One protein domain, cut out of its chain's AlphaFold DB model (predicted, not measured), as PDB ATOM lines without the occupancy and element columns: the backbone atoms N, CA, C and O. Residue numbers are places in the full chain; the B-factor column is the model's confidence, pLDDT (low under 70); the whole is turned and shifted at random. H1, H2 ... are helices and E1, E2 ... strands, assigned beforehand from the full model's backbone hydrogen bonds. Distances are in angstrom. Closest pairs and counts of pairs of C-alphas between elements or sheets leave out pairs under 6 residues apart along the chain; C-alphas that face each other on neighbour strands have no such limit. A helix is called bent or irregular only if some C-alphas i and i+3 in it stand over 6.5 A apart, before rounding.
ATOM      1  N   VAL A 643      14.336  25.432   2.195       40.25
ATOM      2  CA  VAL A 643      15.501  24.535   2.110       40.25
ATOM      3  C   VAL A 643      16.336  24.952   0.903       40.25
ATOM      4  O   VAL A 643      15.871  24.863  -0.230       40.25
ATOM      5  N   VAL A 644      17.556  25.421   1.156       46.06
ATOM      6  CA  VAL A 644      18.533  25.850   0.150       46.06
ATOM      7  C   VAL A 644      19.475  24.685  -0.140       46.06
ATOM      8  O   VAL A 644      20.028  24.087   0.790       46.06
ATOM      9  N   LYS A 645      19.652  24.369  -1.426       37.78
ATOM     10  CA  LYS A 645      20.472  23.245  -1.891       37.78
ATOM     11  C   LYS A 645      21.860  23.686  -2.336       37.78
ATOM     12  O   LYS A 645      22.055  24.774  -2.869       37.78
ATOM     13  N   ARG A 646      22.833  22.793  -2.161       37.06
ATOM     14  CA  ARG A 646      24.264  23.050  -2.403       37.06
ATOM     15  C   ARG A 646      24.648  23.404  -3.847       37.06
ATOM     16  O   ARG A 646      25.679  24.046  -4.043       37.06
ATOM     17  N   GLU A 647      23.876  22.973  -4.842       30.34
ATOM     18  CA  GLU A 647      24.257  23.094  -6.260       30.34
ATOM     19  C   GLU A 647      24.285  24.545  -6.779       30.34
ATOM     20  O   GLU A 647      24.997  24.825  -7.738       30.34
ATOM     21  N   GLU A 648      23.601  25.486  -6.120       36.69
ATOM     22  CA  GLU A 648      23.482  26.876  -6.596       36.69
ATOM     23  C   GLU A 648      24.671  27.788  -6.221       36.69
ATOM     24  O   GLU A 648      24.844  28.844  -6.826       36.69
ATOM     25  N   TYR A 649      25.513  27.408  -5.246       33.84
ATOM     26  CA  TYR A 649      26.391  28.372  -4.549       33.84
ATOM     27  C   TYR A 649      27.913  28.180  -4.668       33.84
ATOM     28  O   TYR A 649      28.675  29.044  -4.228       33.84
ATOM     29  N   ALA A 663      32.682  16.983   1.533       49.31
ATOM     30  CA  ALA A 663      31.491  16.181   1.243       49.31
ATOM     31  C   ALA A 663      30.544  15.985   2.456       49.31
ATOM     32  O   ALA A 663      29.508  15.341   2.325       49.31
ATOM     33  N   ILE A 664      30.878  16.536   3.633       55.34
ATOM     34  CA  ILE A 664      30.160  16.279   4.900       55.34
ATOM     35  C   ILE A 664      28.896  17.151   5.100       55.34
ATOM     36  O   ILE A 664      28.094  16.889   5.994       55.34
ATOM     37  N   TYR A 665      28.663  18.160   4.259       54.00
ATOM     38  CA  TYR A 665      27.493  19.048   4.350       54.00
ATOM     39  C   TYR A 665      26.734  19.086   3.027       54.00
ATOM     40  O   TYR A 665      27.361  19.103   1.966       54.00
ATOM     41  N   ASN A 666      25.405  19.096   3.086       53.88
ATOM     42  CA  ASN A 666      24.550  18.998   1.904       53.88
ATOM     43  C   ASN A 666      23.562  20.169   1.845       53.88
ATOM     44  O   ASN A 666      23.920  21.205   1.294       53.88
ATOM     45  N   ASP A 667      22.391  20.063   2.470       57.41
ATOM     46  CA  ASP A 667      21.376  21.123   2.433       57.41
ATOM     47  C   ASP A 667      21.374  22.007   3.698       57.41
ATOM     48  O   ASP A 667      21.847  21.627   4.773       57.41
ATOM     49  N   ILE A 668      20.815  23.215   3.588       57.91
ATOM     50  CA  ILE A 668      20.613  24.154   4.704       57.91
ATOM     51  C   ILE A 668      19.138  24.546   4.727       57.91
ATOM     52  O   ILE A 668      18.589  24.927   3.700       57.91
ATOM     53  N   SER A 669      18.487  24.508   5.891       67.75
ATOM     54  CA  SER A 669      17.116  25.005   6.039       67.75
ATOM     55  C   SER A 669      17.048  26.225   6.950       67.75
ATOM     56  O   SER A 669      17.582  26.220   8.065       67.75
ATOM     57  N   VAL A 670      16.371  27.264   6.458       65.50
ATOM     58  CA  VAL A 670      16.159  28.544   7.138       65.50
ATOM     59  C   VAL A 670      14.656  28.804   7.227       65.50
ATOM     60  O   VAL A 670      13.963  28.936   6.221       65.50
ATOM     61  N   ASP A 671      14.146  28.900   8.451       69.25
ATOM     62  CA  ASP A 671      12.771  29.293   8.750       69.25
ATOM     63  C   ASP A 671      12.792  30.682   9.398       69.25
ATOM     64  O   ASP A 671      13.295  30.873  10.504       69.25
ATOM     65  N   VAL A 672      12.269  31.681   8.685       59.62
ATOM     66  CA  VAL A 672      12.269  33.092   9.116       59.62
ATOM     67  C   VAL A 672      11.181  33.384  10.168       59.62
ATOM     68  O   VAL A 672      11.105  34.489  10.708       59.62
ATOM     69  N   GLY A 673      10.360  32.382  10.501       58.00
ATOM     70  CA  GLY A 673       9.395  32.419  11.590       58.00
ATOM     71  C   GLY A 673       8.147  33.255  11.295       58.00
ATOM     72  O   GLY A 673       8.193  34.368  10.766       58.00
ATOM     73  N   SER A 674       6.991  32.772  11.755       57.56
ATOM     74  CA  SER A 674       5.700  33.473  11.622       57.56
ATOM     75  C   SER A 674       5.612  34.813  12.377       57.56
ATOM     76  O   SER A 674       4.599  35.507  12.304       57.56
ATOM     77  N   THR A 675       6.676  35.222  13.077       54.97
ATOM     78  CA  THR A 675       6.834  36.570  13.634       54.97
ATOM     79  C   THR A 675       6.944  37.658  12.566       54.97
ATOM     80  O   THR A 675       6.293  38.692  12.710       54.97
ATOM     81  N   LEU A 676       7.740  37.466  11.505       58.25
ATOM     82  CA  LEU A 676       8.092  38.563  10.585       58.25
ATOM     83  C   LEU A 676       6.976  38.944   9.597       58.25
ATOM     84  O   LEU A 676       6.966  40.066   9.098       58.25
ATOM     85  N   SER A 677       5.964  38.093   9.408       53.31
ATOM     86  CA  SER A 677       4.738  38.445   8.674       53.31
ATOM     87  C   SER A 677       3.761  39.328   9.483       53.31
ATOM     88  O   SER A 677       2.824  39.904   8.925       53.31
ATOM     89  N   GLY A 678       3.973  39.492  10.797       54.03
ATOM     90  CA  GLY A 678       3.098  40.230  11.720       54.03
ATOM     91  C   GLY A 678       3.512  41.686  11.978       54.03
ATOM     92  O   GLY A 678       3.874  42.033  13.108       54.03
ATOM     93  N   SER A 679       3.418  42.554  10.963       52.28
ATOM     94  CA  SER A 679       4.077  43.883  10.920       52.28
ATOM     95  C   SER A 679       3.829  44.854  12.091       52.28
ATOM     96  O   SER A 679       4.648  45.737  12.334       52.28
ATOM     97  N   TRP A 680       2.744  44.701  12.860       49.31
ATOM     98  CA  TRP A 680       2.419  45.585  13.994       49.31
ATOM     99  C   TRP A 680       2.863  45.071  15.370       49.31
ATOM    100  O   TRP A 680       2.912  45.854  16.317       49.31
ATOM    101  N   THR A 681       3.186  43.784  15.518       50.66
ATOM    102  CA  THR A 681       3.593  43.194  16.811       50.66
ATOM    103  C   THR A 681       5.106  43.190  17.017       50.66
ATOM    104  O   THR A 681       5.567  43.453  18.131       50.66
ATOM    105  N   VAL A 682       5.880  42.979  15.948       54.06
ATOM    106  CA  VAL A 682       7.354  42.924  16.004       54.06
ATOM    107  C   VAL A 682       7.944  44.268  16.446       54.06
ATOM    108  O   VAL A 682       8.766  44.308  17.361       54.06
ATOM    109  N   LEU A 683       7.445  45.373  15.878       52.22
ATOM    110  CA  LEU A 683       7.874  46.751  16.170       52.22
ATOM    111  C   LEU A 683       7.681  47.191  17.635       52.22
ATOM    112  O   LEU A 683       8.267  48.193  18.044       52.22
ATOM    113  N   PHE A 684       6.845  46.495  18.417       53.59
ATOM    114  CA  PHE A 684       6.372  46.989  19.718       53.59
ATOM    115  C   PHE A 684       6.405  45.979  20.879       53.59
ATOM    116  O   PHE A 684       5.957  46.338  21.971       53.59
ATOM    117  N   GLY A 685       6.938  44.757  20.721       54.44
ATOM    118  CA  GLY A 685       7.053  43.874  21.894       54.44
ATOM    119  C   GLY A 685       7.793  42.537  21.801       54.44
ATOM    120  O   GLY A 685       8.347  42.135  22.821       54.44
ATOM    121  N   SER A 686       7.799  41.832  20.665       55.19
ATOM    122  CA  SER A 686       8.310  40.443  20.614       55.19
ATOM    123  C   SER A 686       9.755  40.293  20.142       55.19
ATOM    124  O   SER A 686      10.402  39.318  20.506       55.19
ATOM    125  N   GLY A 687      10.249  41.222  19.318       60.50
ATOM    126  CA  GLY A 687      11.380  40.931  18.433       60.50
ATOM    127  C   GLY A 687      10.988  39.975  17.300       60.50
ATOM    128  O   GLY A 687       9.809  39.636  17.141       60.50
ATOM    129  N   ALA A 688      11.984  39.592  16.503       68.31
ATOM    130  CA  ALA A 688      11.875  38.598  15.438       68.31
ATOM    131  C   ALA A 688      12.845  37.439  15.711       68.31
ATOM    132  O   ALA A 688      13.850  37.613  16.402       68.31
ATOM    133  N   GLU A 689      12.529  36.263  15.180       74.44
ATOM    134  CA  GLU A 689      13.239  35.016  15.455       74.44
ATOM    135  C   GLU A 689      13.487  34.296  14.129       74.44
ATOM    136  O   GLU A 689      12.534  34.035  13.402       74.44
ATOM    137  N   ILE A 690      14.745  33.975  13.817       76.81
ATOM    138  CA  ILE A 690      15.109  33.162  12.645       76.81
ATOM    139  C   ILE A 690      15.617  31.812  13.153       76.81
ATOM    140  O   ILE A 690      16.406  31.758  14.095       76.81
ATOM    141  N   TYR A 691      15.170  30.720  12.547       79.50
ATOM    142  CA  TYR A 691      15.516  29.352  12.917       79.50
ATOM    143  C   TYR A 691      16.356  28.715  11.803       79.50
ATOM    144  O   TYR A 691      15.913  28.601  10.664       79.50
ATOM    145  N   LEU A 692      17.577  28.298  12.133       79.62
ATOM    146  CA  LEU A 692      18.552  27.717  11.202       79.62
ATOM    147  C   LEU A 692      18.780  26.234  11.512       79.62
ATOM    148  O   LEU A 692      18.987  25.868  12.666       79.62
ATOM    149  N   SER A 693      18.834  25.381  10.495       76.62
ATOM    150  CA  SER A 693      19.311  23.997  10.621       76.62
ATOM    151  C   SER A 693      20.170  23.609   9.420       76.62
ATOM    152  O   SER A 693      19.918  24.052   8.304       76.62
ATOM    153  N   VAL A 694      21.206  22.805   9.653       77.81
ATOM    154  CA  VAL A 694      22.211  22.440   8.642       77.81
ATOM    155  C   VAL A 694      22.241  20.926   8.507       77.81
ATOM    156  O   VAL A 694      22.303  20.227   9.520       77.81
ATOM    157  N   GLU A 695      22.195  20.406   7.285       80.94
ATOM    158  CA  GLU A 695      22.293  18.975   7.034       80.94
ATOM    159  C   GLU A 695      23.748  18.506   7.026       80.94
ATOM    160  O   GLU A 695      24.592  18.990   6.267       80.94
ATOM    161  N   ILE A 696      24.030  17.524   7.882       80.25
ATOM    162  CA  ILE A 696      25.315  16.845   7.979       80.25
ATOM    163  C   ILE A 696      25.153  15.463   7.345       80.25
ATOM    164  O   ILE A 696      24.418  14.620   7.868       80.25
ATOM    165  N   CYS A 697      25.841  15.239   6.230       78.31
ATOM    166  CA  CYS A 697      25.947  13.960   5.537       78.31
ATOM    167  C   CYS A 697      27.226  13.237   5.946       78.31
ATOM    168  O   CYS A 697      28.324  13.783   5.900       78.31
ATOM    169  N   ASN A 698      27.104  11.974   6.327       80.00
ATOM    170  CA  ASN A 698      28.244  11.157   6.700       80.00
ATOM    171  C   ASN A 698      28.681  10.265   5.531       80.00
ATOM    172  O   ASN A 698      28.074   9.227   5.271       80.00
ATOM    173  N   VAL A 699      29.765  10.654   4.860       76.81
ATOM    174  CA  VAL A 699      30.377   9.883   3.762       76.81
ATOM    175  C   VAL A 699      31.186   8.664   4.227       76.81
ATOM    176  O   VAL A 699      31.582   7.840   3.406       76.81
ATOM    177  N   PHE A 700      31.435   8.513   5.531       75.31
ATOM    178  CA  PHE A 700      32.166   7.371   6.079       75.31
ATOM    179  C   PHE A 700      31.232   6.173   6.333       75.31
ATOM    180  O   PHE A 700      30.051   6.361   6.611       75.31
ATOM    181  N   PRO A 701      31.732   4.922   6.324       75.25
ATOM    182  CA  PRO A 701      30.922   3.727   6.601       75.25
ATOM    183  C   PRO A 701      30.629   3.494   8.100       75.25
ATOM    184  O   PRO A 701      30.072   2.461   8.466       75.25
ATOM    185  N   PHE A 702      31.013   4.421   8.982       80.00
ATOM    186  CA  PHE A 702      30.841   4.357  10.438       80.00
ATOM    187  C   PHE A 702      30.220   5.663  10.964       80.00
ATOM    188  O   PHE A 702      30.394   6.696  10.319       80.00
ATOM    189  N   PRO A 703      29.512   5.668  12.112       81.88
ATOM    190  CA  PRO A 703      28.866   6.876  12.626       81.88
ATOM    191  C   PRO A 703      29.833   8.030  12.930       81.88
ATOM    192  O   PRO A 703      30.944   7.821  13.422       81.88
ATOM    193  N   ILE A 704      29.365   9.259  12.706       85.50
ATOM    194  CA  ILE A 704      29.998  10.492  13.196       85.50
ATOM    195  C   ILE A 704      29.070  11.206  14.181       85.50
ATOM    196  O   ILE A 704      27.848  11.071  14.119       85.50
ATOM    197  N   GLN A 705      29.656  11.961  15.106       85.69
ATOM    198  CA  GLN A 705      28.959  12.699  16.157       85.69
ATOM    199  C   GLN A 705      29.178  14.206  15.963       85.69
ATOM    200  O   GLN A 705      30.295  14.685  16.144       85.69
ATOM    201  N   ALA A 706      28.134  14.973  15.639       83.94
ATOM    202  CA  ALA A 706      28.186  16.438  15.654       83.94
ATOM    203  C   ALA A 706      27.701  16.955  17.018       83.94
ATOM    204  O   ALA A 706      26.585  16.667  17.444       83.94
ATOM    205  N   SER A 707      28.558  17.678  17.737       79.06
ATOM    206  CA  SER A 707      28.399  17.956  19.176       79.06
ATOM    207  C   SER A 707      28.145  19.423  19.529       79.06
ATOM    208  O   SER A 707      27.663  19.713  20.621       79.06
ATOM    209  N   ARG A 708      28.449  20.345  18.611       83.31
ATOM    210  CA  ARG A 708      28.145  21.777  18.712       83.31
ATOM    211  C   ARG A 708      28.160  22.383  17.313       83.31
ATOM    212  O   ARG A 708      29.030  22.035  16.524       83.31
ATOM    213  N   LEU A 709      27.258  23.323  17.042       81.62
ATOM    214  CA  LEU A 709      27.339  24.241  15.902       81.62
ATOM    215  C   LEU A 709      27.211  25.670  16.444       81.62
ATOM    216  O   LEU A 709      26.271  25.961  17.183       81.62
ATOM    217  N   LYS A 710      28.180  26.530  16.114       85.56
ATOM    218  CA  LYS A 710      28.230  27.964  16.432       85.56
ATOM    219  C   LYS A 710      28.233  28.783  15.136       85.56
ATOM    220  O   LYS A 710      28.876  28.357  14.186       85.56
ATOM    221  N   THR A 711      27.619  29.967  15.123       86.00
ATOM    222  CA  THR A 711      27.696  30.944  14.017       86.00
ATOM    223  C   THR A 711      27.523  32.399  14.501       86.00
ATOM    224  O   THR A 711      26.935  32.647  15.559       86.00
ATOM    225  N   ASP A 712      28.056  33.366  13.750       87.31
ATOM    226  CA  ASP A 712      27.613  34.765  13.732       87.31
ATOM    227  C   ASP A 712      26.735  34.982  12.484       87.31
ATOM    228  O   ASP A 712      27.052  34.462  11.421       87.31
ATOM    229  N   ALA A 713      25.668  35.776  12.579       86.62
ATOM    230  CA  ALA A 713      24.730  36.008  11.477       86.62
ATOM    231  C   ALA A 713      24.599  37.501  11.134       86.62
ATOM    232  O   ALA A 713      24.342  38.329  12.015       86.62
ATOM    233  N   SER A 714      24.704  37.833   9.850       89.12
ATOM    234  CA  SER A 714      24.392  39.134   9.250       89.12
ATOM    235  C   SER A 714      23.401  38.978   8.091       89.12
ATOM    236  O   SER A 714      23.143  37.870   7.626       89.12
ATOM    237  N   PHE A 715      22.813  40.084   7.635       87.12
ATOM    238  CA  PHE A 715      22.037  40.140   6.394       87.12
ATOM    239  C   PHE A 715      22.403  41.370   5.564       87.12
ATOM    240  O   PHE A 715      22.992  42.326   6.076       87.12
ATOM    241  N   MET A 716      22.032  41.331   4.288       82.94
ATOM    242  CA  MET A 716      22.332  42.369   3.302       82.94
ATOM    243  C   MET A 716      21.163  43.348   3.143       82.94
ATOM    244  O   MET A 716      20.022  42.922   3.004       82.94
ATOM    245  N   ASP A 717      21.450  44.650   3.116       81.25
ATOM    246  CA  ASP A 717      20.511  45.713   2.731       81.25
ATOM    247  C   ASP A 717      21.087  46.422   1.498       81.25
ATOM    248  O   ASP A 717      21.996  47.249   1.613       81.25
ATOM    249  N   GLN A 718      20.616  46.037   0.305       69.94
ATOM    250  CA  GLN A 718      21.289  46.382  -0.955       69.94
ATOM    251  C   GLN A 718      21.224  47.874  -1.308       69.94
ATOM    252  O   GLN A 718      22.125  48.395  -1.962       69.94
ATOM    253  N   ASP A 719      20.143  48.556  -0.924       62.84
ATOM    254  CA  ASP A 719      19.811  49.897  -1.417       62.84
ATOM    255  C   ASP A 719      19.412  50.899  -0.321       62.84
ATOM    256  O   ASP A 719      19.372  52.104  -0.586       62.84
ATOM    257  N   GLY A 720      19.192  50.454   0.918       75.19
ATOM    258  CA  GLY A 720      18.914  51.292   2.084       75.19
ATOM    259  C   GLY A 720      17.448  51.718   2.223       75.19
ATOM    260  O   GLY A 720      16.865  52.326   1.313       75.19
ATOM    261  N   CYS A 721      16.872  51.472   3.402       75.75
ATOM    262  CA  CYS A 721      15.458  51.725   3.697       75.75
ATOM    263  C   CYS A 721      15.094  53.206   3.940       75.75
ATOM    264  O   CYS A 721      15.921  54.012   4.377       75.75
ATOM    265  N   GLN A 722      13.825  53.579   3.707       75.56
ATOM    266  CA  GLN A 722      13.318  54.955   3.894       75.56
ATOM    267  C   GLN A 722      11.932  55.048   4.571       75.56
ATOM    268  O   GLN A 722      10.966  55.581   4.018       75.56
ATOM    269  N   PHE A 723      11.829  54.614   5.826       73.62
ATOM    270  CA  PHE A 723      10.600  54.733   6.617       73.62
ATOM    271  C   PHE A 723      10.480  56.080   7.333       73.62
ATOM    272  O   PHE A 723      10.878  56.241   8.485       73.62
ATOM    273  N   SER A 724       9.816  57.034   6.678       61.19
ATOM    274  CA  SER A 724       9.494  58.368   7.223       61.19
ATOM    275  C   SER A 724       8.679  58.373   8.532       61.19
ATOM    276  O   SER A 724       8.584  59.408   9.194       61.19
ATOM    277  N   TRP A 725       8.093  57.235   8.910       64.88
ATOM    278  CA  TRP A 725       7.300  57.034  10.126       64.88
ATOM    279  C   TRP A 725       8.049  56.286  11.248       64.88
ATOM    280  O   TRP A 725       7.554  56.258  12.376       64.88
ATOM    281  N   ILE A 726       9.242  55.737  10.984       64.31
ATOM    282  CA  ILE A 726      10.129  55.162  12.009       64.31
ATOM    283  C   ILE A 726      11.153  56.235  12.424       64.31
ATOM    284  O   ILE A 726      11.843  56.780  11.560       64.31
ATOM    285  N   PRO A 727      11.317  56.551  13.724       53.88
ATOM    286  CA  PRO A 727      12.359  57.469  14.179       53.88
ATOM    287  C   PRO A 727      13.761  56.971  13.799       53.88
ATOM    288  O   PRO A 727      14.273  56.023  14.389       53.88
ATOM    289  N   GLY A 728      14.374  57.629  12.813       63.31
ATOM    290  CA  GLY A 728      15.682  57.262  12.264       63.31
ATOM    291  C   GLY A 728      15.651  56.302  11.071       63.31
ATOM    292  O   GLY A 728      16.712  56.057  10.521       63.31
ATOM    293  N   GLY A 729      14.483  55.822  10.622       63.84
ATOM    294  CA  GLY A 729      14.333  54.772   9.598       63.84
ATOM    295  C   GLY A 729      14.727  55.131   8.157       63.84
ATOM    296  O   GLY A 729      14.279  54.459   7.228       63.84
ATOM    297  N   THR A 730      15.526  56.179   7.953       75.19
ATOM    298  CA  THR A 730      16.231  56.449   6.695       75.19
ATOM    299  C   THR A 730      17.674  56.001   6.867       75.19
ATOM    300  O   THR A 730      18.430  56.633   7.605       75.19
ATOM    301  N   HIS A 731      18.046  54.929   6.174       77.69
ATOM    302  CA  HIS A 731      19.368  54.323   6.246       77.69
ATOM    303  C   HIS A 731      19.961  54.160   4.838       77.69
ATOM    304  O   HIS A 731      19.241  53.939   3.867       77.69
ATOM    305  N   GLU A 732      21.282  54.292   4.724       75.75
ATOM    306  CA  GLU A 732      22.035  54.014   3.494       75.75
ATOM    307  C   GLU A 732      22.327  52.510   3.377       75.75
ATOM    308  O   GLU A 732      22.403  51.824   4.401       75.75
ATOM    309  N   ALA A 733      22.490  52.012   2.145       72.31
ATOM    310  CA  ALA A 733      22.797  50.612   1.832       72.31
ATOM    311  C   ALA A 733      23.974  50.056   2.655       72.31
ATOM    312  O   ALA A 733      24.905  50.787   3.010       72.31
ATOM    313  N   LYS A 734      23.931  48.762   2.981       76.44
ATOM    314  CA  LYS A 734      24.949  48.104   3.804       76.44
ATOM    315  C   LYS A 734      24.993  46.594   3.563       76.44
ATOM    316  O   LYS A 734      24.022  45.896   3.832       76.44
ATOM    317  N   GLU A 735      26.156  46.092   3.150       71.19
ATOM    318  CA  GLU A 735      26.328  44.671   2.819       71.19
ATOM    319  C   GLU A 735      26.264  43.739   4.046       71.19
ATOM    320  O   GLU A 735      25.664  42.674   3.977       71.19
ATOM    321  N   ASP A 736      26.819  44.166   5.187       78.88
ATOM    322  CA  ASP A 736      26.796  43.411   6.449       78.88
ATOM    323  C   ASP A 736      26.026  44.165   7.546       78.88
ATOM    324  O   ASP A 736      26.573  44.986   8.300       78.88
ATOM    325  N   VAL A 737      24.730  43.885   7.680       86.69
ATOM    326  CA  VAL A 737      23.904  44.285   8.829       86.69
ATOM    327  C   VAL A 737      23.919  43.138   9.854       86.69
ATOM    328  O   VAL A 737      23.278  42.115   9.626       86.69
ATOM    329  N   PRO A 738      24.647  43.244  10.983       87.00
ATOM    330  CA  PRO A 738      24.741  42.145  11.942       87.00
ATOM    331  C   PRO A 738      23.405  41.917  12.660       87.00
ATOM    332  O   PRO A 738      22.845  42.840  13.255       87.00
ATOM    333  N   ILE A 739      22.937  40.669  12.644       83.81
ATOM    334  CA  ILE A 739      21.799  40.187  13.431       83.81
ATOM    335  C   ILE A 739      22.313  39.735  14.796       83.81
ATOM    336  O   ILE A 739      21.965  40.316  15.819       83.81
ATOM    337  N   ALA A 740      23.176  38.723  14.825       82.75
ATOM    338  CA  ALA A 740      23.623  38.088  16.058       82.75
ATOM    339  C   ALA A 740      25.084  37.637  15.960       82.75
ATOM    340  O   ALA A 740      25.619  37.433  14.876       82.75
ATOM    341  N   SER A 741      25.732  37.452  17.108       82.12
ATOM    342  CA  SER A 741      27.073  36.872  17.191       82.12
ATOM    343  C   SER A 741      27.129  35.869  18.330       82.12
ATOM    344  O   SER A 741      26.522  36.075  19.383       82.12
ATOM    345  N   GLY A 742      27.855  34.776  18.122       74.75
ATOM    346  CA  GLY A 742      28.005  33.726  19.113       74.75
ATOM    347  C   GLY A 742      26.775  32.847  19.281       74.75
ATOM    348  O   GLY A 742      26.644  32.238  20.339       74.75
ATOM    349  N   VAL A 743      25.891  32.773  18.282       78.56
ATOM    350  CA  VAL A 743      24.719  31.889  18.324       78.56
ATOM    351  C   VAL A 743      25.210  30.444  18.328       78.56
ATOM    352  O   VAL A 743      26.119  30.101  17.574       78.56
ATOM    353  N   VAL A 744      24.638  29.600  19.184       77.56
ATOM    354  CA  VAL A 744      25.001  28.183  19.302       77.56
ATOM    355  C   VAL A 744      23.726  27.346  19.326       77.56
ATOM    356  O   VAL A 744      22.741  27.748  19.946       77.56
ATOM    357  N   TRP A 745      23.752  26.162  18.712       74.81
ATOM    358  CA  TRP A 745      22.808  25.099  19.069       74.81
ATOM    359  C   TRP A 745      22.884  24.874  20.592       74.81
ATOM    360  O   TRP A 745      23.966  24.659  21.137       74.81
ATOM    361  N   SER A 746      21.746  25.017  21.280       56.62
ATOM    362  CA  SER A 746      21.646  25.048  22.747       56.62
ATOM    363  C   SER A 746      22.293  23.845  23.441       56.62
ATOM    364  O   SER A 746      22.284  22.758  22.871       56.62
ATOM    365  N   ASP A 747      22.715  24.014  24.704       52.03
ATOM    366  CA  ASP A 747      23.420  23.033  25.560       52.03
ATOM    367  C   ASP A 747      22.627  21.745  25.935       52.03
ATOM    368  O   ASP A 747      22.644  21.278  27.078       52.03
ATOM    369  N   THR A 748      21.913  21.132  24.990       53.25
ATOM    370  CA  THR A 748      21.415  19.756  25.086       53.25
ATOM    371  C   THR A 748      22.589  18.792  24.919       53.25
ATOM    372  O   THR A 748      23.236  18.779  23.880       53.25
ATOM    373  N   VAL A 749      22.860  17.989  25.951       55.31
ATOM    374  CA  VAL A 749      24.138  17.285  26.224       55.31
ATOM    375  C   VAL A 749      24.448  16.111  25.262       55.31
ATOM    376  O   VAL A 749      25.405  15.363  25.456       55.31
ATOM    377  N   ASN A 750      23.646  15.933  24.216       68.44
ATOM    378  CA  ASN A 750      23.564  14.715  23.420       68.44
ATOM    379  C   ASN A 750      23.975  15.049  21.970       68.44
ATOM    380  O   ASN A 750      23.255  15.800  21.308       68.44
ATOM    381  N   PRO A 751      25.114  14.541  21.457       76.06
ATOM    382  CA  PRO A 751      25.552  14.845  20.100       76.06
ATOM    383  C   PRO A 751      24.618  14.227  19.049       76.06
ATOM    384  O   PRO A 751      24.075  13.137  19.233       76.06
ATOM    385  N   LEU A 752      24.480  14.896  17.905       84.88
ATOM    386  CA  LEU A 752      23.791  14.367  16.734       84.88
ATOM    387  C   LEU A 752      24.626  13.228  16.137       84.88
ATOM    388  O   LEU A 752      25.655  13.467  15.506       84.88
ATOM    389  N   ILE A 753      24.169  11.990  16.325       85.38
ATOM    390  CA  ILE A 753      24.772  10.800  15.714       85.38
ATOM    391  C   ILE A 753      24.245  10.663  14.281       85.38
ATOM    392  O   ILE A 753      23.051  10.410  14.073       85.38
ATOM    393  N   VAL A 754      25.131  10.793  13.296       85.19
ATOM    394  CA  VAL A 754      24.855  10.598  11.865       85.19
ATOM    395  C   VAL A 754      25.447   9.244  11.438       85.19
ATOM    396  O   VAL A 754      26.673   9.113  11.400       85.19
ATOM    397  N   PRO A 755      24.628   8.207  11.163       85.69
ATOM    398  CA  PRO A 755      25.109   6.897  10.721       85.69
ATOM    399  C   PRO A 755      25.829   6.974   9.374       85.69
ATOM    400  O   PRO A 755      25.627   7.918   8.617       85.69
ATOM    401  N   GLY A 756      26.661   5.976   9.073       81.69
ATOM    402  CA  GLY A 756      27.413   5.953   7.820       81.69
ATOM    403  C   GLY A 756      26.514   5.888   6.582       81.69
ATOM    404  O   GLY A 756      25.533   5.144   6.569       81.69
ATOM    405  N   GLY A 757      26.835   6.681   5.559       75.31
ATOM    406  CA  GLY A 757      26.049   6.799   4.327       75.31
ATOM    407  C   GLY A 757      24.688   7.488   4.493       75.31
ATOM    408  O   GLY A 757      23.801   7.266   3.673       75.31
ATOM    409  N   GLN A 758      24.482   8.276   5.555       80.50
ATOM    410  CA  GLN A 758      23.220   8.978   5.828       80.50
ATOM    411  C   GLN A 758      23.422  10.471   6.082       80.50
ATOM    412  O   GLN A 758      24.490  10.900   6.517       80.50
ATOM    413  N   CYS A 759      22.355  11.242   5.880       79.81
ATOM    414  CA  CYS A 759      22.293  12.672   6.158       79.81
ATOM    415  C   CYS A 759      21.279  12.978   7.268       79.81
ATOM    416  O   CYS A 759      20.268  12.280   7.404       79.81
ATOM    417  N   LYS A 760      21.571  13.980   8.108       81.69
ATOM    418  CA  LYS A 760      20.670  14.474   9.162       81.69
ATOM    419  C   LYS A 760      20.851  15.969   9.401       81.69
ATOM    420  O   LYS A 760      21.972  16.437   9.583       81.69
ATOM    421  N   PHE A 761      19.739  16.689   9.521       80.44
ATOM    422  CA  PHE A 761      19.727  18.077   9.983       80.44
ATOM    423  C   PHE A 761      20.115  18.197  11.464       80.44
ATOM    424  O   PHE A 761      19.687  17.400  12.306       80.44
ATOM    425  N   THR A 762      20.884  19.235  11.799       79.06
ATOM    426  CA  THR A 762      21.040  19.703  13.183       79.06
ATOM    427  C   THR A 762      19.696  20.176  13.745       79.06
ATOM    428  O   THR A 762      18.886  20.726  12.995       79.06
ATOM    429  N   PRO A 763      19.452  20.066  15.063       80.19
ATOM    430  CA  PRO A 763      18.318  20.743  15.687       80.19
ATOM    431  C   PRO A 763      18.341  22.252  15.413       80.19
ATOM    432  O   PRO A 763      19.414  22.843  15.269       80.19
ATOM    433  N   GLN A 764      17.160  22.871  15.342       75.88
ATOM    434  CA  GLN A 764      17.025  24.279  14.970       75.88
ATOM    435  C   GLN A 764      17.762  25.205  15.952       75.88
ATOM    436  O   GLN A 764      17.481  25.239  17.152       75.88
ATOM    437  N   ILE A 765      18.683  25.994  15.411       78.50
ATOM    438  CA  ILE A 765      19.381  27.085  16.079       78.50
ATOM    439  C   ILE A 765      18.499  28.321  16.007       78.50
ATOM    440  O   ILE A 765      18.198  28.808  14.920       78.50
ATOM    441  N   LYS A 766      18.116  28.850  17.170       82.12
ATOM    442  CA  LYS A 766      17.368  30.100  17.262       82.12
ATOM    443  C   LYS A 766      18.316  31.301  17.209       82.12
ATOM    444  O   LYS A 766      19.182  31.448  18.069       82.12
ATOM    445  N   ILE A 767      18.108  32.174  16.233       81.19
ATOM    446  CA  ILE A 767      18.764  33.469  16.072       81.19
ATOM    447  C   ILE A 767      17.769  34.547  16.526       81.19
ATOM    448  O   ILE A 767      16.798  34.849  15.830       81.19
ATOM    449  N   ASP A 768      17.997  35.121  17.709       78.06
ATOM    450  CA  ASP A 768      17.214  36.252  18.223       78.06
ATOM    451  C   ASP A 768      17.620  37.554  17.508       78.06
ATOM    452  O   ASP A 768      18.757  38.015  17.643       78.06
ATOM    453  N   VAL A 769      16.696  38.182  16.771       76.81
ATOM    454  CA  VAL A 769      16.955  39.455  16.076       76.81
ATOM    455  C   VAL A 769      16.915  40.618  17.083       76.81
ATOM    456  O   VAL A 769      15.897  40.819  17.756       76.81
ATOM    457  N   PRO A 770      17.977  41.439  17.198       72.56
ATOM    458  CA  PRO A 770      18.051  42.497  18.196       72.56
ATOM    459  C   PRO A 770      17.083  43.636  17.865       72.56
ATOM    460  O   PRO A 770      17.136  44.235  16.791       72.56
ATOM    461  N   VAL A 771      16.238  43.990  18.838       66.19
ATOM    462  CA  VAL A 771      15.162  44.993  18.712       66.19
ATOM    463  C   VAL A 771      15.709  46.433  18.740       66.19
ATOM    464  O   VAL A 771      15.360  47.253  19.589       66.19
ATOM    465  N   THR A 772      16.612  46.742  17.810       73.69
ATOM    466  CA  THR A 772      17.047  48.105  17.488       73.69
ATOM    467  C   THR A 772      16.225  48.634  16.317       73.69
ATOM    468  O   THR A 772      15.835  47.873  15.433       73.69
ATOM    469  N   THR A 773      15.965  49.942  16.288       68.50
ATOM    470  CA  THR A 773      15.158  50.556  15.222       68.50
ATOM    471  C   THR A 773      15.812  50.461  13.847       68.50
ATOM    472  O   THR A 773      15.085  50.403  12.868       68.50
ATOM    473  N   GLU A 774      17.146  50.410  13.764       81.25
ATOM    474  CA  GLU A 774      17.867  50.247  12.494       81.25
ATOM    475  C   GLU A 774      17.780  48.812  11.964       81.25
ATOM    476  O   GLU A 774      17.250  48.604  10.877       81.25
ATOM    477  N   VAL A 775      18.249  47.818  12.733       82.00
ATOM    478  CA  VAL A 775      18.279  46.410  12.284       82.00
ATOM    479  C   VAL A 775      16.876  45.937  11.911       82.00
ATOM    480  O   VAL A 775      16.702  45.322  10.864       82.00
ATOM    481  N   LEU A 776      15.864  46.285  12.715       77.38
ATOM    482  CA  LEU A 776      14.483  45.902  12.434       77.38
ATOM    483  C   LEU A 776      13.867  46.677  11.258       77.38
ATOM    484  O   LEU A 776      13.099  46.082  10.511       77.38
ATOM    485  N   ALA A 777      14.187  47.961  11.058       78.56
ATOM    486  CA  ALA A 777      13.698  48.700   9.889       78.56
ATOM    487  C   ALA A 777      14.268  48.116   8.589       78.56
ATOM    488  O   ALA A 777      13.501  47.795   7.688       78.56
ATOM    489  N   ARG A 778      15.589  47.915   8.528       85.44
ATOM    490  CA  ARG A 778      16.267  47.313   7.372       85.44
ATOM    491  C   ARG A 778      15.735  45.906   7.075       85.44
ATOM    492  O   ARG A 778      15.356  45.627   5.946       85.44
ATOM    493  N   LEU A 779      15.626  45.047   8.096       82.19
ATOM    494  CA  LEU A 779      15.147  43.669   7.927       82.19
ATOM    495  C   LEU A 779      13.689  43.615   7.448       82.19
ATOM    496  O   LEU A 779      13.341  42.746   6.658       82.19
ATOM    497  N   LEU A 780      12.843  44.547   7.904       77.25
ATOM    498  CA  LEU A 780      11.453  44.654   7.461       77.25
ATOM    499  C   LEU A 780      11.344  45.165   6.013       77.25
ATOM    500  O   LEU A 780      10.461  44.713   5.287       77.25
ATOM    501  N   ASP A 781      12.224  46.082   5.594       80.94
ATOM    502  CA  ASP A 781      12.286  46.591   4.215       80.94
ATOM    503  C   ASP A 781      12.587  45.466   3.225       80.94
ATOM    504  O   ASP A 781      11.826  45.240   2.289       80.94
ATOM    505  N   GLU A 782      13.651  44.711   3.492       79.44
ATOM    506  CA  GLU A 782      14.059  43.568   2.681       79.44
ATOM    507  C   GLU A 782      12.974  42.473   2.708       79.44
ATOM    508  O   GLU A 782      12.348  42.194   1.681       79.44
ATOM    509  N   TYR A 783      12.672  41.920   3.891       77.56
ATOM    510  CA  TYR A 783      11.800  40.748   4.025       77.56
ATOM    511  C   TYR A 783      10.342  41.015   3.627       77.56
ATOM    512  O   TYR A 783       9.746  40.203   2.926       77.56
ATOM    513  N   GLN A 784       9.738  42.120   4.094       70.56
ATOM    514  CA  GLN A 784       8.298  42.356   3.917       70.56
ATOM    515  C   GLN A 784       7.966  43.287   2.745       70.56
ATOM    516  O   GLN A 784       6.937  43.086   2.100       70.56
ATOM    517  N   TYR A 785       8.767  44.326   2.490       66.50
ATOM    518  CA  TYR A 785       8.435  45.326   1.465       66.50
ATOM    519  C   TYR A 785       9.064  45.038   0.097       66.50
ATOM    520  O   TYR A 785       8.494  45.449  -0.913       66.50
ATOM    521  N   LYS A 786      10.197  44.326   0.055       66.31
ATOM    522  CA  LYS A 786      10.900  43.926  -1.178       66.31
ATOM    523  C   LYS A 786      10.861  42.415  -1.445       66.31
ATOM    524  O   LYS A 786      11.351  41.993  -2.487       66.31
ATOM    525  N   SER A 787      10.284  41.624  -0.536       68.38
ATOM    526  CA  SER A 787      10.149  40.160  -0.631       68.38
ATOM    527  C   SER A 787      11.466  39.420  -0.910       68.38
ATOM    528  O   SER A 787      11.490  38.455  -1.668       68.38
ATOM    529  N   ARG A 788      12.563  39.880  -0.299       72.25
ATOM    530  CA  ARG A 788      13.910  39.310  -0.453       72.25
ATOM    531  C   ARG A 788      14.644  39.313   0.884       72.25
ATOM    532  O   ARG A 788      14.494  40.246   1.667       72.25
ATOM    533  N   LEU A 789      15.463  38.311   1.177       78.12
ATOM    534  CA  LEU A 789      16.335  38.326   2.350       78.12
ATOM    535  C   LEU A 789      17.621  37.556   2.069       78.12
ATOM    536  O   LEU A 789      17.616  36.336   1.956       78.12
ATOM    537  N   CYS A 790      18.736  38.279   2.031       79.81
ATOM    538  CA  CYS A 790      20.052  37.672   1.930       79.81
ATOM    539  C   CYS A 790      20.696  37.502   3.306       79.81
ATOM    540  O   CYS A 790      20.967  38.504   3.968       79.81
ATOM    541  N   LEU A 791      20.985  36.267   3.717       82.25
ATOM    542  CA  LEU A 791      21.619  35.937   4.996       82.25
ATOM    543  C   LEU A 791      23.089  35.531   4.796       82.25
ATOM    544  O   LEU A 791      23.429  34.795   3.876       82.25
ATOM    545  N   THR A 792      23.964  35.959   5.700       82.44
ATOM    546  CA  THR A 792      25.379  35.573   5.736       82.44
ATOM    547  C   THR A 792      25.716  35.017   7.118       82.44
ATOM    548  O   THR A 792      25.456  35.653   8.141       82.44
ATOM    549  N   LEU A 793      26.299  33.819   7.152       81.69
ATOM    550  CA  LEU A 793      26.727  33.113   8.358       81.69
ATOM    551  C   LEU A 793      28.261  33.077   8.403       81.69
ATOM    552  O   LEU A 793      28.901  32.355   7.640       81.69
ATOM    553  N   ASN A 794      28.843  33.864   9.304       80.56
ATOM    554  CA  ASN A 794      30.285  34.061   9.466       80.56
ATOM    555  C   ASN A 794      30.789  33.461  10.794       80.56
ATOM    556  O   ASN A 794      30.017  33.243  11.732       80.56
ATOM    557  N   ASN A 795      32.101  33.236  10.909       82.88
ATOM    558  CA  ASN A 795      32.750  32.583  12.055       82.88
ATOM    559  C   ASN A 795      32.047  31.277  12.482       82.88
ATOM    560  O   ASN A 795      31.935  30.984  13.687       82.88
ATOM    561  N   MET A 796      31.528  30.529  11.506       80.88
ATOM    562  CA  MET A 796      30.695  29.356  11.720       80.88
ATOM    563  C   MET A 796      31.539  28.086  11.856       80.88
ATOM    564  O   MET A 796      32.520  27.857  11.149       80.88
ATOM    565  N   VAL A 797      31.202  27.295  12.875       82.69
ATOM    566  CA  VAL A 797      32.078  26.268  13.444       82.69
ATOM    567  C   VAL A 797      31.260  25.082  13.951       82.69
ATOM    568  O   VAL A 797      30.409  25.251  14.829       82.69
ATOM    569  N   VAL A 798      31.577  23.880  13.464       81.44
ATOM    570  CA  VAL A 798      30.990  22.602  13.896       81.44
ATOM    571  C   VAL A 798      32.034  21.772  14.646       81.44
ATOM    572  O   VAL A 798      33.086  21.455  14.095       81.44
ATOM    573  N   ASP A 799      31.751  21.366  15.884       84.31
ATOM    574  CA  ASP A 799      32.578  20.378  16.594       84.31
ATOM    575  C   ASP A 799      32.094  18.962  16.270       84.31
ATOM    576  O   ASP A 799      31.036  18.532  16.746       84.31
ATOM    577  N   MET A 800      32.887  18.228  15.497       83.69
ATOM    578  CA  MET A 800      32.624  16.846  15.101       83.69
ATOM    579  C   MET A 800      33.507  15.852  15.864       83.69
ATOM    580  O   MET A 800      34.553  16.195  16.421       83.69
ATOM    581  N   GLY A 801      33.097  14.588  15.881       82.06
ATOM    582  CA  GLY A 801      33.878  13.498  16.444       82.06
ATOM    583  C   GLY A 801      33.560  12.141  15.829       82.06
ATOM    584  O   GLY A 801      32.480  11.923  15.284       82.06
ATOM    585  N   LEU A 802      34.525  11.229  15.924       79.81
ATOM    586  CA  LEU A 802      34.389   9.829  15.525       79.81
ATOM    587  C   LEU A 802      34.176   8.999  16.789       79.81
ATOM    588  O   LEU A 802      35.026   9.016  17.684       79.81
ATOM    589  N   GLY A 803      33.046   8.303  16.868       66.88
ATOM    590  CA  GLY A 803      32.617   7.563  18.051       66.88
ATOM    591  C   GLY A 803      31.589   6.491  17.714       66.88
ATOM    592  O   GLY A 803      31.118   6.395  16.580       66.88
ATOM    593  N   THR A 804      31.253   5.676  18.705       64.56
ATOM    594  CA  THR A 804      30.209   4.651  18.585       64.56
ATOM    595  C   THR A 804      28.805   5.280  18.587       64.56
ATOM    596  O   THR A 804      28.646   6.503  18.622       64.56
ATOM    597  N   GLU A 805      27.756   4.452  18.566       58.53
ATOM    598  CA  GLU A 805      26.391   4.914  18.862       58.53
ATOM    599  C   GLU A 805      26.192   5.266  20.355       58.53
ATOM    600  O   GLU A 805      25.114   5.724  20.734       58.53
ATOM    601  N   GLU A 806      27.208   5.080  21.214       61.72
ATOM    602  CA  GLU A 806      27.139   5.455  22.628       61.72
ATOM    603  C   GLU A 806      27.468   6.941  22.871       61.72
ATOM    604  O   GLU A 806      28.337   7.578  22.262       61.72
ATOM    605  N   GLU A 807      26.719   7.513  23.808       58.00
ATOM    606  CA  GLU A 807      26.661   8.944  24.067       58.00
ATOM    607  C   GLU A 807      27.946   9.448  24.751       58.00
ATOM    608  O   GLU A 807      28.265   9.050  25.869       58.00
ATOM    609  N   ASN A 808      28.651  10.380  24.094       59.91
ATOM    610  CA  ASN A 808      29.966  10.943  24.460       59.91
ATOM    611  C   ASN A 808      31.217  10.080  24.168       59.91
ATOM    612  O   ASN A 808      32.324  10.574  24.401       59.91
ATOM    613  N   ASP A 809      31.095   8.887  23.576       64.50
ATOM    614  CA  ASP A 809      32.221   7.983  23.234       64.50
ATOM    615  C   ASP A 809      33.000   8.382  21.951       64.50
ATOM    616  O   ASP A 809      33.522   7.557  21.204       64.50
ATOM    617  N   ALA A 810      33.081   9.680  21.652       63.50
ATOM    618  CA  ALA A 810      33.854  10.188  20.519       63.50
ATOM    619  C   ALA A 810      35.361  10.231  20.848       63.50
ATOM    620  O   ALA A 810      35.854  11.178  21.471       63.50
ATOM    621  N   VAL A 811      36.072   9.182  20.417       66.38
ATOM    622  CA  VAL A 811      37.512   8.928  20.630       66.38
ATOM    623  C   VAL A 811      38.392   9.965  19.928       66.38
ATOM    624  O   VAL A 811      39.414  10.386  20.472       66.38
ATOM    625  N   PHE A 812      37.987  10.401  18.734       78.00
ATOM    626  CA  PHE A 812      38.599  11.514  18.009       78.00
ATOM    627  C   PHE A 812      37.603  12.669  17.937       78.00
ATOM    628  O   PHE A 812      36.421  12.439  17.692       78.00
ATOM    629  N   LYS A 813      38.066  13.906  18.146       81.00
ATOM    630  CA  LYS A 813      37.251  15.127  18.068       81.00
ATOM    631  C   LYS A 813      38.017  16.208  17.318       81.00
ATOM    632  O   LYS A 813      39.206  16.393  17.574       81.00
ATOM    633  N   TRP A 814      37.334  16.921  16.432       81.69
ATOM    634  CA  TRP A 814      37.885  18.048  15.687       81.69
ATOM    635  C   TRP A 814      36.845  19.153  15.510       81.69
ATOM    636  O   TRP A 814      35.647  18.951  15.698       81.69
ATOM    637  N   THR A 815      37.326  20.338  15.158       80.69
ATOM    638  CA  THR A 815      36.516  21.543  15.003       80.69
ATOM    639  C   THR A 815      36.628  21.989  13.551       80.69
ATOM    640  O   THR A 815      37.708  22.376  13.107       80.69
ATOM    641  N   GLN A 816      35.529  21.895  12.809       77.31
ATOM    642  CA  GLN A 816      35.446  22.225  11.392       77.31
ATOM    643  C   GLN A 816      34.897  23.650  11.217       77.31
ATOM    644  O   GLN A 816      33.736  23.882  11.561       77.31
ATOM    645  N   PRO A 817      35.678  24.608  10.685       74.38
ATOM    646  CA  PRO A 817      35.125  25.868  10.200       74.38
ATOM    647  C   PRO A 817      34.324  25.636   8.909       74.38
ATOM    648  O   PRO A 817      34.698  24.794   8.085       74.38
ATOM    649  N   LEU A 818      33.231  26.378   8.751       71.69
ATOM    650  CA  LEU A 818      32.355  26.381   7.578       71.69
ATOM    651  C   LEU A 818      31.596  27.713   7.540       71.69
ATOM    652  O   LEU A 818      30.515  27.804   8.109       71.69
ATOM    653  N   ASP A 819      32.152  28.740   6.902       69.94
ATOM    654  CA  ASP A 819      31.431  29.997   6.673       69.94
ATOM    655  C   ASP A 819      30.520  29.869   5.442       69.94
ATOM    656  O   ASP A 819      30.901  29.267   4.435       69.94
ATOM    657  N   LEU A 820      29.308  30.421   5.527       69.44
ATOM    658  CA  LEU A 820      28.262  30.325   4.505       69.44
ATOM    659  C   LEU A 820      27.740  31.730   4.205       69.44
ATOM    660  O   LEU A 820      26.847  32.248   4.879       69.44
ATOM    661  N   GLN A 821      28.342  32.379   3.216       70.81
ATOM    662  CA  GLN A 821      27.990  33.743   2.833       70.81
ATOM    663  C   GLN A 821      26.899  33.749   1.762       70.81
ATOM    664  O   GLN A 821      26.832  32.835   0.943       70.81
ATOM    665  N   ARG A 822      26.102  34.823   1.720       67.12
ATOM    666  CA  ARG A 822      25.174  35.107   0.614       67.12
ATOM    667  C   ARG A 822      24.097  34.029   0.372       67.12
ATOM    668  O   ARG A 822      23.749  33.774  -0.773       67.12
ATOM    669  N   ILE A 823      23.495  33.476   1.423       70.69
ATOM    670  CA  ILE A 823      22.348  32.547   1.361       70.69
ATOM    671  C   ILE A 823      21.051  33.310   1.009       70.69
ATOM    672  O   ILE A 823      20.627  34.164   1.790       70.69
ATOM    673  N   SER A 824      20.403  33.003  -0.123       68.12
ATOM    674  CA  SER A 824      19.056  33.516  -0.466       68.12
ATOM    675  C   SER A 824      17.991  32.850   0.419       68.12
ATOM    676  O   SER A 824      18.087  31.647   0.665       68.12
ATOM    677  N   VAL A 825      16.997  33.593   0.924       67.88
ATOM    678  CA  VAL A 825      16.058  33.074   1.950       67.88
ATOM    679  C   VAL A 825      14.575  33.280   1.612       67.88
ATOM    680  O   VAL A 825      13.743  32.563   2.162       67.88
TER     681      VAL A 825
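Overview. This is residues 643 to 649 and 663 to 825 of the 1164 residues of a protein of Triparma pacifica (UniProt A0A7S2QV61). Two twisted sheets, one of six strands and one of four, make an elongated sandwich, face to face with their strands crossed at 50 degrees, and the single helix H1 packs across the larger sheet at one end. The long, bent strands E3 and E8 lie side by side along the length of the larger sheet, and the loop of residues 718 to 733 reaches out at the same end as H1. The printed part has 170 residues, with the named elements in the order E1, E2, E3, E4, E5, E6, E7, H1, E8, E9, E10. Both sheets are branched, with antiparallel neighbours throughout, and the class is mostly strand. The whole is compact, with a radius of gyration of the C-alphas of 18.1 A, and the C-alphas span 58 by 32 by 23 A.

Arrangement. Residues 643 to 644 pair antiparallel with residues 668 to 669 of E1, which comprises residues 665 to 671. E1 and E2, residues 688 to 697, form a hairpin at 162 degrees between directions, with N 669 and O 693 within hydrogen-bond range at 2.8 A. E1 lies on one side of E2, and on the other side lie E6, residues 759 to 761, and E7, residues 765 to 769. N 696 and O 760 are 2.9 A apart across E2 and E6, and N 692 and O 765 are 2.9 A apart across E2 and E7. In the larger sheet, E3, residues 704 to 717, has E4, residues 734 to 744, and E5, residues 752 to 754, on one side and E8, residues 790 to 803, on the other. N 713 and O 740 of the hairpin E3 and E4 are 2.8 A apart, N 706 and O 752 of E3 and E5 2.9 A, and N 712 and O 794 of E3 and E8 2.8 A. E3 bends by 65 degrees at residue 707, and E8 bends by 62 degrees at residue 795. On the other side of E8 from E3 lie E9, residues 810 to 817, and E10, residues 820 to 824; E9 runs on into E10 at 65 degrees. N 800 and O 814 of the hairpin E8 and E9 are 2.9 A apart, and N 793 and O 820 of E8 and E10 2.8 A. Between the sheets, the closest C-alphas of E4 and E7, those of Ile 739 and Val 769, are 5.6 A apart, while E2 and E8 are apart. H1, residues 773 to 785, is on the larger sheet at a height of 9.7 A; it runs across the strands, at 87 degrees to E3 on the local plane. Its closest C-alpha pair with E3 is Arg 778 and Asp 717, 6.5 A apart. H1 only grazes the smaller sheet, with residues 775 to 779. Every O i to N i+4 pair of H1 is within hydrogen-bond range.

Along the chain. E1 begins at C-alpha 665, at (27.493, 19.048, 4.350). From first to last C-alpha E2 measures 30.1 A, E3 37.9 A, E4 25.2 A and E8 36.4 A. E3 begins at C-alpha 704, at (29.998, 10.492, 13.196). H1 measures 16.2 A, and E10 ends at C-alpha 824, at (19.056, 33.516, -0.466).

Size, cuts and confidence. The two C-alphas farthest apart, those of Pro 701 and Ser 724, are 58.7 A apart. Residues 650 to 662 are not printed, and C-alphas 649 and 663 are 14.4 A apart across this cut. The links E1 to E2 and E3 to E4, of 16 residues each, are long. The mean pLDDT of the printed part is 71.4; 65 residues are under 70, among them residues 643 to 649, 663 to 688 and 803 to 811.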